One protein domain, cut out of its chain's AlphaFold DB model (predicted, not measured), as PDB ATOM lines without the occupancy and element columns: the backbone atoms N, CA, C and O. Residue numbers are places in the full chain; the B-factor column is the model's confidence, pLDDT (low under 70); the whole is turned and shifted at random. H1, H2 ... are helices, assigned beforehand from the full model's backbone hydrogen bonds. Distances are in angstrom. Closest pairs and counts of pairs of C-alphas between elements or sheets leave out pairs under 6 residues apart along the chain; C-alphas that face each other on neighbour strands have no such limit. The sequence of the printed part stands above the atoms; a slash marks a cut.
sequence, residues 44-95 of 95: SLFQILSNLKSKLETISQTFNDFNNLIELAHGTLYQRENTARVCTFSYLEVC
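This is residues 44 to 95 of the 95 residues of the protein "Hypothetical protein" of Rotaria socialis (UniProt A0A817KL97). Two helices meet near their ends as an open V, joined at the corner by a tight link, with nothing packed between the two arms. H1 is the shorter arm and H2 the longer one, and the V as a whole is flat. The printed part has 52 residues with two named helices, H1 then H2, and no named strand; the class is all helix. It is extended, with a radius of gyration of the C-alphas of 16.6 A, and the C-alphas span 49 by 31 by 7 A.

Start at Ser 44 and step to C-alpha 45 at (222.020, 278.779, 386.694), where H1 begins. H1 holds residues 45 to 62 and runs 25.9 A to C-alpha 62 at (239.971, 267.138, 372.072). Pass the three residues 63 to 65 and find C-alpha 66 at (240.472, 275.202, 369.515), the first of H2. H2 holds residues 66 to 92 and runs 38.7 A to C-alpha 92 at (214.464, 303.751, 366.897).

Look at Ser 60 and Phe 66: their C-alphas, the closest of H1 and H2, are 5.9 A apart. The two helices are close but not clearly touching, with 1 pair of C-alphas within 8 A. Their lines stand at a steep tilt of 44 degrees, and they run opposite ways. Their centres are 22.2 A apart. In H1 and H2 every O i to N i+4 pair is within hydrogen-bond range.

The two C-alphas farthest apart are those of Thr 62 and Cys 95, at 50.0 A. The printed part has no cut, and Cys 95 is the chain's last residue. Residues 44 to 59, 61 to 68 and 71 to 95 stand free. The mean pLDDT of the printed part is 71.4; look for values under 70 at residues 45 to 46 and 83 to 95 of this model.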
ATOM      1  N   SER A  44     220.656 274.746 389.120       71.50
ATOM      2  CA  SER A  44     220.730 276.204 389.236       71.50
ATOM      3  C   SER A  44     221.504 276.805 388.061       71.50
ATOM      4  O   SER A  44     222.343 276.140 387.450       71.50
ATOM      5  N   LEU A  45     221.285 278.088 387.760       67.81
ATOM      6  CA  LEU A  45     222.020 278.779 386.694       67.81
ATOM      7  C   LEU A  45     223.543 278.647 386.877       67.81
ATOM      8  O   LEU A  45     224.266 278.383 385.921       67.81
ATOM      9  N   PHE A  46     224.022 278.723 388.121       67.88
ATOM     10  CA  PHE A  46     225.426 278.497 388.461       67.88
ATOM     11  C   PHE A  46     225.897 277.069 388.140       67.88
ATOM     12  O   PHE A  46     226.976 276.882 387.579       67.88
ATOM     13  N   GLN A  47     225.085 276.056 388.447       70.62
ATOM     14  CA  GLN A  47     225.386 274.661 388.118       70.62
ATOM     15  C   GLN A  47     225.367 274.413 386.605       70.62
ATOM     16  O   GLN A  47     226.220 273.687 386.097       70.62
ATOM     17  N   ILE A  48     224.435 275.030 385.871       76.94
ATOM     18  CA  ILE A  48     224.379 274.955 384.406       76.94
ATOM     19  C   ILE A  48     225.647 275.561 383.809       76.94
ATOM     20  O   ILE A  48     226.299 274.897 383.007       76.94
ATOM     21  N   LEU A  49     226.035 276.767 384.236       72.19
ATOM     22  CA  LEU A  49     227.260 277.424 383.777       72.19
ATOM     23  C   LEU A  49     228.512 276.609 384.116       72.19
ATOM     24  O   LEU A  49     229.383 276.448 383.266       72.19
ATOM     25  N   SER A  50     228.580 276.042 385.322       74.12
ATOM     26  CA  SER A  50     229.707 275.202 385.752       74.12
ATOM     27  C   SER A  50     229.824 273.931 384.904       74.12
ATOM     28  O   SER A  50     230.912 273.561 384.470       74.12
ATOM     29  N   ASN A  51     228.695 273.288 384.605       79.62
ATOM     30  CA  ASN A  51     228.653 272.113 383.739       79.62
ATOM     31  C   ASN A  51     229.001 272.456 382.282       79.62
ATOM     32  O   ASN A  51     229.650 271.671 381.595       79.62
ATOM     33  N   LEU A  52     228.578 273.630 381.809       80.88
ATOM     34  CA  LEU A  52     228.910 274.132 380.479       80.88
ATOM     35  C   LEU A  52     230.418 274.388 380.374       80.88
ATOM     36  O   LEU A  52     231.036 273.897 379.435       80.88
ATOM     37  N   LYS A  53     231.017 275.043 381.379       81.62
ATOM     38  CA  LYS A  53     232.470 275.234 381.488       81.62
ATOM     39  C   LYS A  53     233.220 273.904 381.415       81.62
ATOM     40  O   LYS A  53     234.102 273.767 380.578       81.62
ATOM     41  N   SER A  54     232.833 272.919 382.225       84.12
ATOM     42  CA  SER A  54     233.499 271.609 382.243       84.12
ATOM     43  C   SER A  54     233.426 270.894 380.887       84.12
ATOM     44  O   SER A  54     234.436 270.393 380.403       84.12
ATOM     45  N   LYS A  55     232.267 270.925 380.210       83.38
ATOM     46  CA  LYS A  55     232.145 270.394 378.840       83.38
ATOM     47  C   LYS A  55     233.062 271.117 377.853       83.38
ATOM     48  O   LYS A  55     233.642 270.478 376.981       83.38
ATOM     49  N   LEU A  56     233.175 272.436 377.982       83.25
ATOM     50  CA  LEU A  56     234.025 273.269 377.134       83.25
ATOM     51  C   LEU A  56     235.509 272.943 377.337       83.25
ATOM     52  O   LEU A  56     236.240 272.841 376.359       83.25
ATOM     53  N   GLU A  57     235.933 272.700 378.577       85.88
ATOM     54  CA  GLU A  57     237.292 272.249 378.903       85.88
ATOM     55  C   GLU A  57     237.595 270.872 378.295       85.88
ATOM     56  O   GLU A  57     238.652 270.687 377.696       85.88
ATOM     57  N   THR A  58     236.658 269.919 378.353       85.88
ATOM     58  CA  THR A  58     236.825 268.605 377.702       85.88
ATOM     59  C   THR A  58     236.947 268.729 376.181       85.88
ATOM     60  O   THR A  58     237.814 268.112 375.562       85.88
ATOM     61  N   ILE A  59     236.101 269.557 375.564       81.94
ATOM     62  CA  ILE A  59     236.152 269.829 374.122       81.94
ATOM     63  C   ILE A  59     237.481 270.507 373.765       81.94
ATOM     64  O   ILE A  59     238.138 270.093 372.816       81.94
ATOM     65  N   SER A  60     237.936 271.474 374.564       79.56
ATOM     66  CA  SER A  60     239.222 272.151 374.364       79.56
ATOM     67  C   SER A  60     240.411 271.192 374.342       79.56
ATOM     68  O   SER A  60     241.383 271.471 373.652       79.56
ATOM     69  N   GLN A  61     240.351 270.082 375.079       81.75
ATOM     70  CA  GLN A  61     241.407 269.064 375.090       81.75
ATOM     71  C   GLN A  61     241.351 268.124 373.878       81.75
ATOM     72  O   GLN A  61     242.329 267.446 373.582       81.75
ATOM     73  N   THR A  62     240.210 268.066 373.188       80.31
ATOM     74  CA  THR A  62     239.971 267.138 372.072       80.31
ATOM     75  C   THR A  62     240.316 267.762 370.714       80.31
ATOM     76  O   THR A  62     240.649 267.047 369.772       80.31
ATOM     77  N   PHE A  63     240.241 269.091 370.593       77.56
ATOM     78  CA  PHE A  63     240.451 269.807 369.332       77.56
ATOM     79  C   PHE A  63     241.793 270.551 369.314       77.56
ATOM     80  O   PHE A  63     241.998 271.482 370.087       77.56
ATOM     81  N   ASN A  64     242.672 270.208 368.366       71.62
ATOM     82  CA  ASN A  64     243.954 270.903 368.174       71.62
ATOM     83  C   ASN A  64     243.788 272.363 367.700       71.62
ATOM     84  O   ASN A  64     244.601 273.211 368.051       71.62
ATOM     85  N   ASP A  65     242.714 272.681 366.967       78.69
ATOM     86  CA  ASP A  65     242.428 274.024 366.426       78.69
ATOM     87  C   ASP A  65     241.488 274.861 367.310       78.69
ATOM     88  O   ASP A  65     240.811 275.782 366.845       78.69
ATOM     89  N   PHE A  66     241.412 274.551 368.603       79.75
ATOM     90  CA  PHE A  66     240.472 275.202 369.515       79.75
ATOM     91  C   PHE A  66     240.635 276.733 369.565       79.75
ATOM     92  O   PHE A  66     239.641 277.454 369.631       79.75
ATOM     93  N   ASN A  67     241.863 277.245 369.435       80.69
ATOM     94  CA  ASN A  67     242.127 278.688 369.392       80.69
ATOM     95  C   ASN A  67     241.488 279.372 368.172       80.69
ATOM     96  O   ASN A  67     240.850 280.412 368.325       80.69
ATOM     97  N   ASN A  68     241.562 278.757 366.986       83.69
ATOM     98  CA  ASN A  68     240.910 279.282 365.780       83.69
ATOM     99  C   ASN A  68     239.381 279.286 365.932       83.69
ATOM    100  O   ASN A  68     238.702 280.222 365.511       83.69
ATOM    101  N   LEU A  69     238.822 278.262 366.585       81.75
ATOM    102  CA  LEU A  69     237.389 278.205 366.888       81.75
ATOM    103  C   LEU A  69     236.963 279.293 367.882       81.75
ATOM    104  O   LEU A  69     235.878 279.854 367.727       81.75
ATOM    105  N   ILE A  70     237.803 279.620 368.870       83.69
ATOM    106  CA  ILE A  70     237.551 280.736 369.791       83.69
ATOM    107  C   ILE A  70     237.529 282.061 369.029       83.69
ATOM    108  O   ILE A  70     236.608 282.852 369.236       83.69
ATOM    109  N   GLU A  71     238.489 282.304 368.136       84.56
ATOM    110  CA  GLU A  71     238.522 283.536 367.341       84.56
ATOM    111  C   GLU A  71     237.289 283.670 366.439       84.56
ATOM    112  O   GLU A  71     236.642 284.721 366.419       84.56
ATOM    113  N   LEU A  72     236.889 282.586 365.765       83.81
ATOM    114  CA  LEU A  72     235.669 282.555 364.954       83.81
ATOM    115  C   LEU A  72     234.409 282.784 365.798       83.81
ATOM    116  O   LEU A  72     233.519 283.541 365.395       83.81
ATOM    117  N   ALA A  73     234.323 282.162 366.976       82.50
ATOM    118  CA  ALA A  73     233.212 282.364 367.897       82.50
ATOM    119  C   ALA A  73     233.157 283.818 368.380       82.50
ATOM    120  O   ALA A  73     232.084 284.420 368.377       82.50
ATOM    121  N   HIS A  74     234.302 284.405 368.730       81.75
ATOM    122  CA  HIS A  74     234.399 285.795 369.154       81.75
ATOM    123  C   HIS A  74     233.958 286.750 368.039       81.75
ATOM    124  O   HIS A  74     233.101 287.601 368.269       81.75
ATOM    125  N   GLY A  75     234.458 286.560 366.814       82.44
ATOM    126  CA  GLY A  75     234.041 287.334 365.645       82.44
ATOM    127  C   GLY A  75     232.538 287.221 365.387       82.44
ATOM    128  O   GLY A  75     231.856 288.229 365.229       82.44
ATOM    129  N   THR A  76     231.990 286.008 365.440       78.50
ATOM    130  CA  THR A  76     230.554 285.769 365.239       78.50
ATOM    131  C   THR A  76     229.709 286.430 366.328       78.50
ATOM    132  O   THR A  76     228.700 287.061 366.026       78.50
ATOM    133  N   LEU A  77     230.103 286.321 367.599       77.56
ATOM    134  CA  LEU A  77     229.382 286.935 368.717       77.56
ATOM    135  C   LEU A  77     229.452 288.463 368.669       77.56
ATOM    136  O   LEU A  77     228.428 289.116 368.862       77.56
ATOM    137  N   TYR A  78     230.618 289.022 368.342       79.25
ATOM    138  CA  TYR A  78     230.804 290.457 368.148       79.25
ATOM    139  C   TYR A  78     229.932 290.987 367.004       79.25
ATOM    140  O   TYR A  78     229.208 291.966 367.172       79.25
ATOM    141  N   GLN A  79     229.925 290.295 365.860       76.31
ATOM    142  CA  GLN A  79     229.068 290.644 364.727       76.31
ATOM    143  C   GLN A  79     227.583 290.539 365.082       76.31
ATOM    144  O   GLN A  79     226.807 291.420 364.718       76.31
ATOM    145  N   ARG A  80     227.172 289.514 365.838       74.00
ATOM    146  CA  ARG A  80     225.790 289.387 366.324       74.00
ATOM    147  C   ARG A  80     225.406 290.518 367.269       74.00
ATOM    148  O   ARG A  80     224.300 291.031 367.140       74.00
ATOM    149  N   GLU A  81     226.281 290.915 368.190       72.25
ATOM    150  CA  GLU A  81     226.009 292.040 369.089       72.25
ATOM    151  C   GLU A  81     225.920 293.359 368.315       72.25
ATOM    152  O   GLU A  81     224.974 294.119 368.515       72.25
ATOM    153  N   ASN A  82     226.842 293.605 367.384       72.69
ATOM    154  CA  ASN A  82     226.785 294.786 366.529       72.69
ATOM    155  C   ASN A  82     225.536 294.789 365.641       72.69
ATOM    156  O   ASN A  82     224.866 295.809 365.554       72.69
ATOM    157  N   THR A  83     225.158 293.652 365.055       68.56
ATOM    158  CA  THR A  83     223.928 293.527 364.254       68.56
ATOM    159  C   THR A  83     222.684 293.740 365.112       68.56
ATOM    160  O   THR A  83     221.772 294.444 364.700       68.56
ATOM    161  N   ALA A  84     222.642 293.188 366.328       62.25
ATOM    162  CA  ALA A  84     221.539 293.416 367.257       62.25
ATOM    163  C   ALA A  84     221.415 294.901 367.627       62.25
ATOM    164  O   ALA A  84     220.303 295.419 367.650       62.25
ATOM    165  N   ARG A  85     222.541 295.596 367.841       58.38
ATOM    166  CA  ARG A  85     222.571 297.046 368.081       58.38
ATOM    167  C   ARG A  85     222.092 297.843 366.870       58.38
ATOM    168  O   ARG A  85     221.290 298.757 367.038       58.38
ATOM    169  N   VAL A  86     222.536 297.472 365.669       56.94
ATOM    170  CA  VAL A  86     222.092 298.085 364.409       56.94
ATOM    171  C   VAL A  86     220.586 297.889 364.223       56.94
ATOM    172  O   VAL A  86     219.888 298.869 363.996       56.94
ATOM    173  N   CYS A  87     220.058 296.679 364.441       51.16
ATOM    174  CA  CYS A  87     218.619 296.413 364.390       51.16
ATOM    175  C   CYS A  87     217.832 297.220 365.435       51.16
ATOM    176  O   CYS A  87     216.779 297.765 365.113       51.16
ATOM    177  N   THR A  88     218.329 297.352 366.671       50.84
ATOM    178  CA  THR A  88     217.674 298.205 367.681       50.84
ATOM    179  C   THR A  88     217.719 299.692 367.328       50.84
ATOM    180  O   THR A  88     216.783 300.404 367.670       50.84
ATOM    181  N   PHE A  89     218.755 300.161 366.620       48.44
ATOM    182  CA  PHE A  89     218.854 301.556 366.177       48.44
ATOM    183  C   PHE A  89     217.927 301.838 364.986       48.44
ATOM    184  O   PHE A  89     217.218 302.837 364.991       48.44
ATOM    185  N   SER A  90     217.815 300.908 364.030       44.00
ATOM    186  CA  SER A  90     216.864 301.024 362.914       44.00
ATOM    187  C   SER A  90     215.394 300.958 363.348       44.00
ATOM    188  O   SER A  90     214.538 301.509 362.669       44.00
ATOM    189  N   TYR A  91     215.081 300.328 364.486       41.12
ATOM    190  CA  TYR A  91     213.741 300.406 365.087       41.12
ATOM    191  C   TYR A  91     213.504 301.712 365.866       41.12
ATOM    192  O   TYR A  91     212.350 302.056 366.114       41.12
ATOM    193  N   LEU A  92     214.562 302.444 366.239       44.97
ATOM    194  CA  LEU A  92     214.464 303.751 366.897       44.97
ATOM    195  C   LEU A  92     214.386 304.921 365.899       44.97
ATOM    196  O   LEU A  92     213.838 305.955 366.252       44.97
ATOM    197  N   GLU A  93     214.894 304.769 364.671       36.62
ATOM    198  CA  GLU A  93     214.779 305.782 363.600       36.62
ATOM    199  C   GLU A  93     213.477 305.678 362.776       36.62
ATOM    200  O   GLU A  93     213.242 306.495 361.891       36.62
ATOM    201  N   VAL A  94     212.617 304.691 363.062       39.94
ATOM    202  CA  VAL A  94     211.311 304.488 362.390       39.94
ATOM    203  C   VAL A  94     210.119 304.767 363.332       39.94
ATOM    204  O   VAL A  94     208.981 304.436 363.008       39.94
ATOM    205  N   CYS A  95     210.347 305.413 364.482       39.75
ATOM    206  CA  CYS A  95     209.275 306.003 365.297       39.75
ATOM    207  C   CYS A  95     209.265 307.527 365.165       39.75
ATOM    208  O   CYS A  95     210.333 308.135 365.392       39.75
TER     209      CYS A  95